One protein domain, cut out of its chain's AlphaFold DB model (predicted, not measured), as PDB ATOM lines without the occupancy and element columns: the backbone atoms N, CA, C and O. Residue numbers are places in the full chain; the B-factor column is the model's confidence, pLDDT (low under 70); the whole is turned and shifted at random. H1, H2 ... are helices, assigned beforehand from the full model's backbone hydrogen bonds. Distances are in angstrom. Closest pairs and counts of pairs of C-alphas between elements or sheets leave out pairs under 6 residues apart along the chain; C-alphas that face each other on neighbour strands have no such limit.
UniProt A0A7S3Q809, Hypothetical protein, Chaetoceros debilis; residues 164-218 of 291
ATOM      1  N   ARG A 164      -4.081   4.941 -14.665       62.75
ATOM      2  CA  ARG A 164      -4.208   3.955 -15.749       62.75
ATOM      3  C   ARG A 164      -3.750   2.572 -15.291       62.75
ATOM      4  O   ARG A 164      -4.377   1.578 -15.649       62.75
ATOM      5  N   TRP A 165      -2.700   2.515 -14.470       71.69
ATOM      6  CA  TRP A 165      -2.183   1.270 -13.899       71.69
ATOM      7  C   TRP A 165      -3.156   0.627 -12.922       71.69
ATOM      8  O   TRP A 165      -3.349  -0.586 -12.958       71.69
ATOM      9  N   ARG A 166      -3.854   1.428 -12.110       77.25
ATOM     10  CA  ARG A 166      -4.898   0.903 -11.218       77.25
ATOM     11  C   ARG A 166      -6.040   0.255 -11.989       77.25
ATOM     12  O   ARG A 166      -6.424  -0.864 -11.664       77.25
ATOM     13  N   ALA A 167      -6.573   0.927 -13.009       77.06
ATOM     14  CA  ALA A 167      -7.665   0.375 -13.812       77.06
ATOM     15  C   ALA A 167      -7.241  -0.904 -14.557       77.06
ATOM     16  O   ALA A 167      -8.004  -1.870 -14.616       77.06
ATOM     17  N   HIS A 168      -6.014  -0.926 -15.082       76.88
ATOM     18  CA  HIS A 168      -5.446  -2.090 -15.756       76.88
ATOM     19  C   HIS A 168      -5.320  -3.291 -14.811       76.88
ATOM     20  O   HIS A 168      -5.896  -4.337 -15.097       76.88
ATOM     21  N   ASN A 169      -4.697  -3.113 -13.641       77.31
ATOM     22  CA  ASN A 169      -4.553  -4.176 -12.640       77.31
ATOM     23  C   ASN A 169      -5.907  -4.709 -12.165       77.31
ATOM     24  O   ASN A 169      -6.098  -5.916 -12.072       77.31
ATOM     25  N   ILE A 170      -6.882  -3.823 -11.923       82.88
ATOM     26  CA  ILE A 170      -8.241  -4.248 -11.561       82.88
ATOM     27  C   ILE A 170      -8.822  -5.138 -12.669       82.88
ATOM     28  O   ILE A 170      -9.393  -6.189 -12.384       82.88
ATOM     29  N   SER A 171      -8.657  -4.749 -13.932       82.56
ATOM     30  CA  SER A 171      -9.152  -5.518 -15.079       82.56
ATOM     31  C   SER A 171      -8.486  -6.896 -15.175       82.56
ATOM     32  O   SER A 171      -9.177  -7.898 -15.373       82.56
ATOM     33  N   GLU A 172      -7.164  -6.963 -14.996       79.38
ATOM     34  CA  GLU A 172      -6.392  -8.212 -14.958       79.38
ATOM     35  C   GLU A 172      -6.878  -9.147 -13.850       79.38
ATOM     36  O   GLU A 172      -7.160 -10.321 -14.107       79.38
ATOM     37  N   ASP A 173      -7.036  -8.624 -12.634       82.81
ATOM     38  CA  ASP A 173      -7.500  -9.382 -11.474       82.81
ATOM     39  C   ASP A 173      -8.895  -9.968 -11.712       82.81
ATOM     40  O   ASP A 173      -9.137 -11.147 -11.430       82.81
ATOM     41  N   TYR A 174      -9.806  -9.183 -12.297       84.88
ATOM     42  CA  TYR A 174     -11.145  -9.650 -12.653       84.88
ATOM     43  C   TYR A 174     -11.116 -10.752 -13.715       84.88
ATOM     44  O   TYR A 174     -11.796 -11.772 -13.556       84.88
ATOM     45  N   VAL A 175     -10.329 -10.586 -14.781       83.19
ATOM     46  CA  VAL A 175     -10.193 -11.596 -15.842       83.19
ATOM     47  C   VAL A 175      -9.600 -12.887 -15.279       83.19
ATOM     48  O   VAL A 175     -10.128 -13.967 -15.543       83.19
ATOM     49  N   ASN A 176      -8.559 -12.790 -14.452       80.56
ATOM     50  CA  ASN A 176      -7.926 -13.936 -13.802       80.56
ATOM     51  C   ASN A 176      -8.893 -14.651 -12.846       80.56
ATOM     52  O   ASN A 176      -8.961 -15.882 -12.826       80.56
ATOM     53  N   LEU A 177      -9.682 -13.901 -12.073       82.25
ATOM     54  CA  LEU A 177     -10.708 -14.457 -11.194       82.25
ATOM     55  C   LEU A 177     -11.785 -15.207 -11.994       82.25
ATOM     56  O   LEU A 177     -12.092 -16.358 -11.678       82.25
ATOM     57  N   ALA A 178     -12.322 -14.590 -13.048       78.94
ATOM     58  CA  ALA A 178     -13.322 -15.205 -13.920       78.94
ATOM     59  C   ALA A 178     -12.781 -16.470 -14.602       78.94
ATOM     60  O   ALA A 178     -13.453 -17.503 -14.618       78.94
ATOM     61  N   ALA A 179     -11.542 -16.423 -15.094       79.50
ATOM     62  CA  ALA A 179     -10.863 -17.566 -15.686       79.50
ATOM     63  C   ALA A 179     -10.730 -18.726 -14.693       79.50
ATOM     64  O   ALA A 179     -11.059 -19.861 -15.027       79.50
ATOM     65  N   ASN A 180     -10.320 -18.442 -13.456       78.88
ATOM     66  CA  ASN A 180     -10.196 -19.454 -12.406       78.88
ATOM     67  C   ASN A 180     -11.542 -20.095 -12.043       78.88
ATOM     68  O   ASN A 180     -11.582 -21.283 -11.723       78.88
ATOM     69  N   MET A 181     -12.639 -19.335 -12.099       75.50
ATOM     70  CA  MET A 181     -13.983 -19.872 -11.870       75.50
ATOM     71  C   MET A 181     -14.457 -20.740 -13.042       75.50
ATOM     72  O   MET A 181     -14.946 -21.850 -12.824       75.50
ATOM     73  N   MET A 182     -14.280 -20.273 -14.282       75.44
ATOM     74  CA  MET A 182     -14.761 -20.976 -15.478       75.44
ATOM     75  C   MET A 182     -13.921 -22.207 -15.834       75.44
ATOM     76  O   MET A 182     -14.461 -23.240 -16.226       75.44
ATOM     77  N   PHE A 183     -12.602 -22.136 -15.659       78.88
ATOM     78  CA  PHE A 183     -11.657 -23.192 -16.019       78.88
ATOM     79  C   PHE A 183     -11.173 -23.943 -14.779       78.88
ATOM     80  O   PHE A 183      -9.983 -24.013 -14.467       78.88
ATOM     81  N   SER A 184     -12.125 -24.546 -14.068       65.56
ATOM     82  CA  SER A 184     -11.857 -25.424 -12.928       65.56
ATOM     83  C   SER A 184     -11.193 -26.730 -13.399       65.56
ATOM     84  O   SER A 184     -11.858 -27.745 -13.580       65.56
ATOM     85  N   GLY A 185      -9.883 -26.711 -13.663       65.31
ATOM     86  CA  GLY A 185      -9.198 -27.890 -14.219       65.31
ATOM     87  C   GLY A 185      -7.682 -27.808 -14.373       65.31
ATOM     88  O   GLY A 185      -7.094 -28.696 -14.978       65.31
ATOM     89  N   GLY A 186      -7.027 -26.772 -13.844       63.12
ATOM     90  CA  GLY A 186      -5.569 -26.654 -13.945       63.12
ATOM     91  C   GLY A 186      -5.068 -26.149 -15.298       63.12
ATOM     92  O   GLY A 186      -3.868 -26.222 -15.550       63.12
ATOM     93  N   ALA A 187      -5.950 -25.587 -16.135       70.44
ATOM     94  CA  ALA A 187      -5.532 -24.751 -17.251       70.44
ATOM     95  C   ALA A 187      -4.800 -23.532 -16.673       70.44
ATOM     96  O   ALA A 187      -5.418 -22.568 -16.225       70.44
ATOM     97  N   ARG A 188      -3.468 -23.618 -16.594       69.75
ATOM     98  CA  ARG A 188      -2.606 -22.501 -16.216       69.75
ATOM     99  C   ARG A 188      -2.606 -21.522 -17.380       69.75
ATOM    100  O   ARG A 188      -1.761 -21.605 -18.262       69.75
ATOM    101  N   MET A 189      -3.603 -20.651 -17.402       76.81
ATOM    102  CA  MET A 189      -3.568 -19.479 -18.263       76.81
ATOM    103  C   MET A 189      -2.509 -18.532 -17.720       76.81
ATOM    104  O   MET A 189      -2.327 -18.427 -16.502       76.81
ATOM    105  N   ALA A 190      -1.768 -17.900 -18.621       74.81
ATOM    106  CA  ALA A 190      -0.816 -16.894 -18.201       74.81
ATOM    107  C   ALA A 190      -1.560 -15.663 -17.672       74.81
ATOM    108  O   ALA A 190      -2.689 -15.405 -18.112       74.81
ATOM    109  N   PRO A 191      -0.947 -14.918 -16.736       68.00
ATOM    110  CA  PRO A 191      -1.483 -13.639 -16.307       68.00
ATOM    111  C   PRO A 191      -1.758 -12.770 -17.534       68.00
ATOM    112  O   PRO A 191      -0.906 -12.635 -18.412       68.00
ATOM    113  N   PHE A 192      -2.964 -12.217 -17.615       68.00
ATOM    114  CA  PHE A 192      -3.211 -11.099 -18.516       68.00
ATOM    115  C   PHE A 192      -2.351  -9.934 -18.016       68.00
ATOM    116  O   PHE A 192      -2.406  -9.670 -16.819       68.00
ATOM    117  N   GLY A 193      -1.545  -9.298 -18.873       67.56
ATOM    118  CA  GLY A 193      -0.850  -8.076 -18.471       67.56
ATOM    119  C   GLY A 193       0.533  -7.819 -19.042       67.56
ATOM    120  O   GLY A 193       1.162  -8.685 -19.644       67.56
ATOM    121  N   TYR A 194       0.990  -6.586 -18.830       70.38
ATOM    122  CA  TYR A 194       2.365  -6.150 -19.058       70.38
ATOM    123  C   TYR A 194       3.210  -6.549 -17.853       70.38
ATOM    124  O   TYR A 194       2.857  -6.198 -16.728       70.38
ATOM    125  N   ASP A 195       4.332  -7.229 -18.065       71.94
ATOM    126  CA  ASP A 195       5.290  -7.452 -16.987       71.94
ATOM    127  C   ASP A 195       6.292  -6.280 -16.946       71.94
ATOM    128  O   ASP A 195       7.123  -6.139 -17.849       71.94
ATOM    129  N   PRO A 196       6.247  -5.424 -15.907       68.12
ATOM    130  CA  PRO A 196       7.110  -4.254 -15.827       68.12
ATOM    131  C   PRO A 196       8.585  -4.605 -15.621       68.12
ATOM    132  O   PRO A 196       9.439  -3.758 -15.867       68.12
ATOM    133  N   SER A 197       8.901  -5.830 -15.186       77.19
ATOM    134  CA  SER A 197      10.287  -6.262 -14.989       77.19
ATOM    135  C   SER A 197      10.970  -6.684 -16.292       77.19
ATOM    136  O   SER A 197      12.151  -6.399 -16.483       77.19
ATOM    137  N   SER A 198      10.226  -7.296 -17.214       77.69
ATOM    138  CA  SER A 198      10.709  -7.660 -18.551       77.69
ATOM    139  C   SER A 198      10.451  -6.578 -19.599       77.69
ATOM    140  O   SER A 198      11.040  -6.602 -20.678       77.69
ATOM    141  N   GLY A 199       9.583  -5.612 -19.295       77.06
ATOM    142  CA  GLY A 199       9.239  -4.521 -20.195       77.06
ATOM    143  C   GLY A 199       8.489  -4.974 -21.452       77.06
ATOM    144  O   GLY A 199       8.367  -4.198 -22.402       77.06
ATOM    145  N   GLN A 200       8.002  -6.216 -21.474       71.88
ATOM    146  CA  GLN A 200       7.354  -6.840 -22.620       71.88
ATOM    147  C   GLN A 200       5.947  -7.316 -22.257       71.88
ATOM    148  O   GLN A 200       5.671  -7.759 -21.142       71.88
ATOM    149  N   TYR A 201       5.049  -7.244 -23.238       69.25
ATOM    150  CA  TYR A 201       3.806  -8.002 -23.184       69.25
ATOM    151  C   TYR A 201       4.144  -9.452 -23.541       69.25
ATOM    152  O   TYR A 201       4.753  -9.665 -24.590       69.25
ATOM    153  N   PRO A 202       3.779 -10.449 -22.725       66.06
ATOM    154  CA  PRO A 202       3.984 -11.850 -23.060       66.06
ATOM    155  C   PRO A 202       3.067 -12.231 -24.234       66.06
ATOM    156  O   PRO A 202       1.924 -12.639 -24.046       66.06
ATOM    157  N   ILE A 203       3.563 -12.060 -25.464       66.69
ATOM    158  CA  ILE A 203       2.816 -12.310 -26.712       66.69
ATOM    159  C   ILE A 203       2.538 -13.813 -26.888       66.69
ATOM    160  O   ILE A 203       1.545 -14.211 -27.489       66.69
ATOM    161  N   GLU A 204       3.396 -14.658 -26.320       65.88
ATOM    162  CA  GLU A 204       3.368 -16.112 -26.511       65.88
ATOM    163  C   GLU A 204       2.368 -16.836 -25.599       65.88
ATOM    164  O   GLU A 204       2.195 -18.053 -25.694       65.88
ATOM    165  N   ALA A 205       1.700 -16.113 -24.701       72.19
ATOM    166  CA  ALA A 205       0.907 -16.729 -23.659       72.19
ATOM    167  C   ALA A 205      -0.596 -16.595 -23.922       72.19
ATOM    168  O   ALA A 205      -1.146 -15.505 -24.074       72.19
ATOM    169  N   ILE A 206      -1.287 -17.735 -23.944       74.62
ATOM    170  CA  ILE A 206      -2.735 -17.778 -24.124       74.62
ATOM    171  C   ILE A 206      -3.404 -17.157 -22.890       74.62
ATOM    172  O   ILE A 206      -3.445 -17.755 -21.809       74.62
ATOM    173  N   THR A 207      -3.937 -15.949 -23.060       81.88
ATOM    174  CA  THR A 207      -4.678 -15.242 -22.013       81.88
ATOM    175  C   THR A 207      -6.114 -15.752 -21.926       81.88
ATOM    176  O   THR A 207      -6.701 -16.211 -22.911       81.88
ATOM    177  N   ALA A 208      -6.719 -15.646 -20.741       81.50
ATOM    178  CA  ALA A 208      -8.116 -16.026 -20.556       81.50
ATOM    179  C   ALA A 208      -9.064 -15.210 -21.428       81.50
ATOM    180  O   ALA A 208      -9.968 -15.773 -22.042       81.50
ATOM    181  N   LEU A 209      -8.819 -13.901 -21.531       81.81
ATOM    182  CA  LEU A 209      -9.594 -13.035 -22.405       81.81
ATOM    183  C   LEU A 209      -9.449 -13.471 -23.864       81.81
ATOM    184  O   LEU A 209     -10.464 -13.708 -24.508       81.81
ATOM    185  N   GLY A 210      -8.219 -13.684 -24.344       84.50
ATOM    186  CA  GLY A 210      -7.967 -14.145 -25.711       84.50
ATOM    187  C   GLY A 210      -8.649 -15.479 -26.020       84.50
ATOM    188  O   GLY A 210      -9.212 -15.652 -27.097       84.50
ATOM    189  N   MET A 211      -8.688 -16.399 -25.057       84.25
ATOM    190  CA  MET A 211      -9.441 -17.646 -25.196       84.25
ATOM    191  C   MET A 211     -10.943 -17.419 -25.287       84.25
ATOM    192  O   MET A 211     -11.593 -18.079 -26.090       84.25
ATOM    193  N   LEU A 212     -11.503 -16.531 -24.469       82.25
ATOM    194  CA  LEU A 212     -12.940 -16.253 -24.447       82.25
ATOM    195  C   LEU A 212     -13.401 -15.475 -25.684       82.25
ATOM    196  O   LEU A 212     -14.504 -15.712 -26.164       82.25
ATOM    197  N   THR A 213     -12.563 -14.582 -26.212       86.19
ATOM    198  CA  THR A 213     -12.873 -13.760 -27.392       86.19
ATOM    199  C   THR A 213     -12.461 -14.413 -28.708       86.19
ATOM    200  O   THR A 213     -12.754 -13.865 -29.768       86.19
ATOM    201  N   SER A 214     -11.761 -15.552 -28.677       88.75
ATOM    202  CA  SER A 214     -11.289 -16.214 -29.894       88.75
ATOM    203  C   SER A 214     -12.468 -16.695 -30.752       88.75
ATOM    204  O   SER A 214     -13.245 -17.534 -30.290       88.75
ATOM    205  N   PRO A 215     -12.583 -16.263 -32.025       89.94
ATOM    206  CA  PRO A 215     -13.643 -16.729 -32.923       89.94
ATOM    207  C   PRO A 215     -13.491 -18.211 -33.290       89.94
ATOM    208  O   PRO A 215     -14.443 -18.845 -33.740       89.94
ATOM    209  N   LEU A 216     -12.299 -18.782 -33.087       90.12
ATOM    210  CA  LEU A 216     -12.019 -20.197 -33.325       90.12
ATOM    211  C   LEU A 216     -12.472 -21.083 -32.158       90.12
ATOM    212  O   LEU A 216     -12.570 -22.305 -32.304       90.12
ATOM    213  N   ARG A 217     -12.760 -20.493 -30.993       88.56
ATOM    214  CA  ARG A 217     -13.264 -21.242 -29.846       88.56
ATOM    215  C   ARG A 217     -14.704 -21.664 -30.103       88.56
ATOM    216  O   ARG A 217     -15.590 -20.844 -30.319       88.56
ATOM    217  N   ARG A 218     -14.967 -22.964 -29.969       90.88
ATOM    218  CA  ARG A 218     -16.336 -23.484 -29.911       90.88
ATOM    219  C   ARG A 218     -16.842 -23.435 -28.465       90.88
ATOM    220  O   ARG A 218     -16.186 -24.032 -27.610       90.88
TER     221      ARG A 218
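Overview. This is residues 164 to 218 of the 291 residues of the protein "Hypothetical protein" of Chaetoceros debilis (UniProt A0A7S3Q809). One long helix, H1, is followed by a long loop, residues 183 to 207, which turns at the helix's end, runs back beside it, folds over at residues 195 to 200 and returns to a short helix, H2, set crosswise on the later part of H1. The loop's bend, residues 195 to 200, and the last residues, 213 to 218, stick out from the body. The printed part has 55 residues with two named helices, H1 then H2, and no named strand; the class is all helix, though under half of the residues, 25 of 55, are in named elements. It is only just compact, close to loose, with a radius of gyration of the C-alphas of 11.8 A, and only just elongated, spanning 33 by 21 by 21 A.

Along the chain. H1 holds residues 164 to 182 and measures 27.1 A from its first C-alpha at (-4.208, 3.955, -15.749) to its last at (-14.761, -20.976, -15.478). H2 holds residues 208 to 213 and ends with C-alpha 213 at (-12.873, -13.760, -27.392).

Arrangement. H1 touches H2 with residues 175 to 179 alone. Their closest C-alphas, those of Ala 179 and Ala 208, are 5.8 A apart. Their lines stand about perpendicular, at 82 degrees. In H1 and H2 every O i to N i+4 pair is within hydrogen-bond range.

Size, cuts and confidence. The two C-alphas farthest apart, those of Ser 197 and Arg 218, are 35.0 A apart. The printed part has no cut, and the link from H1 to H2, with 25 residues, is long. Mean pLDDT of the printed part is 76.7; it is under 70 at residues 164, 184 to 186, 188, 191 to 193, 196 and 201 to 204.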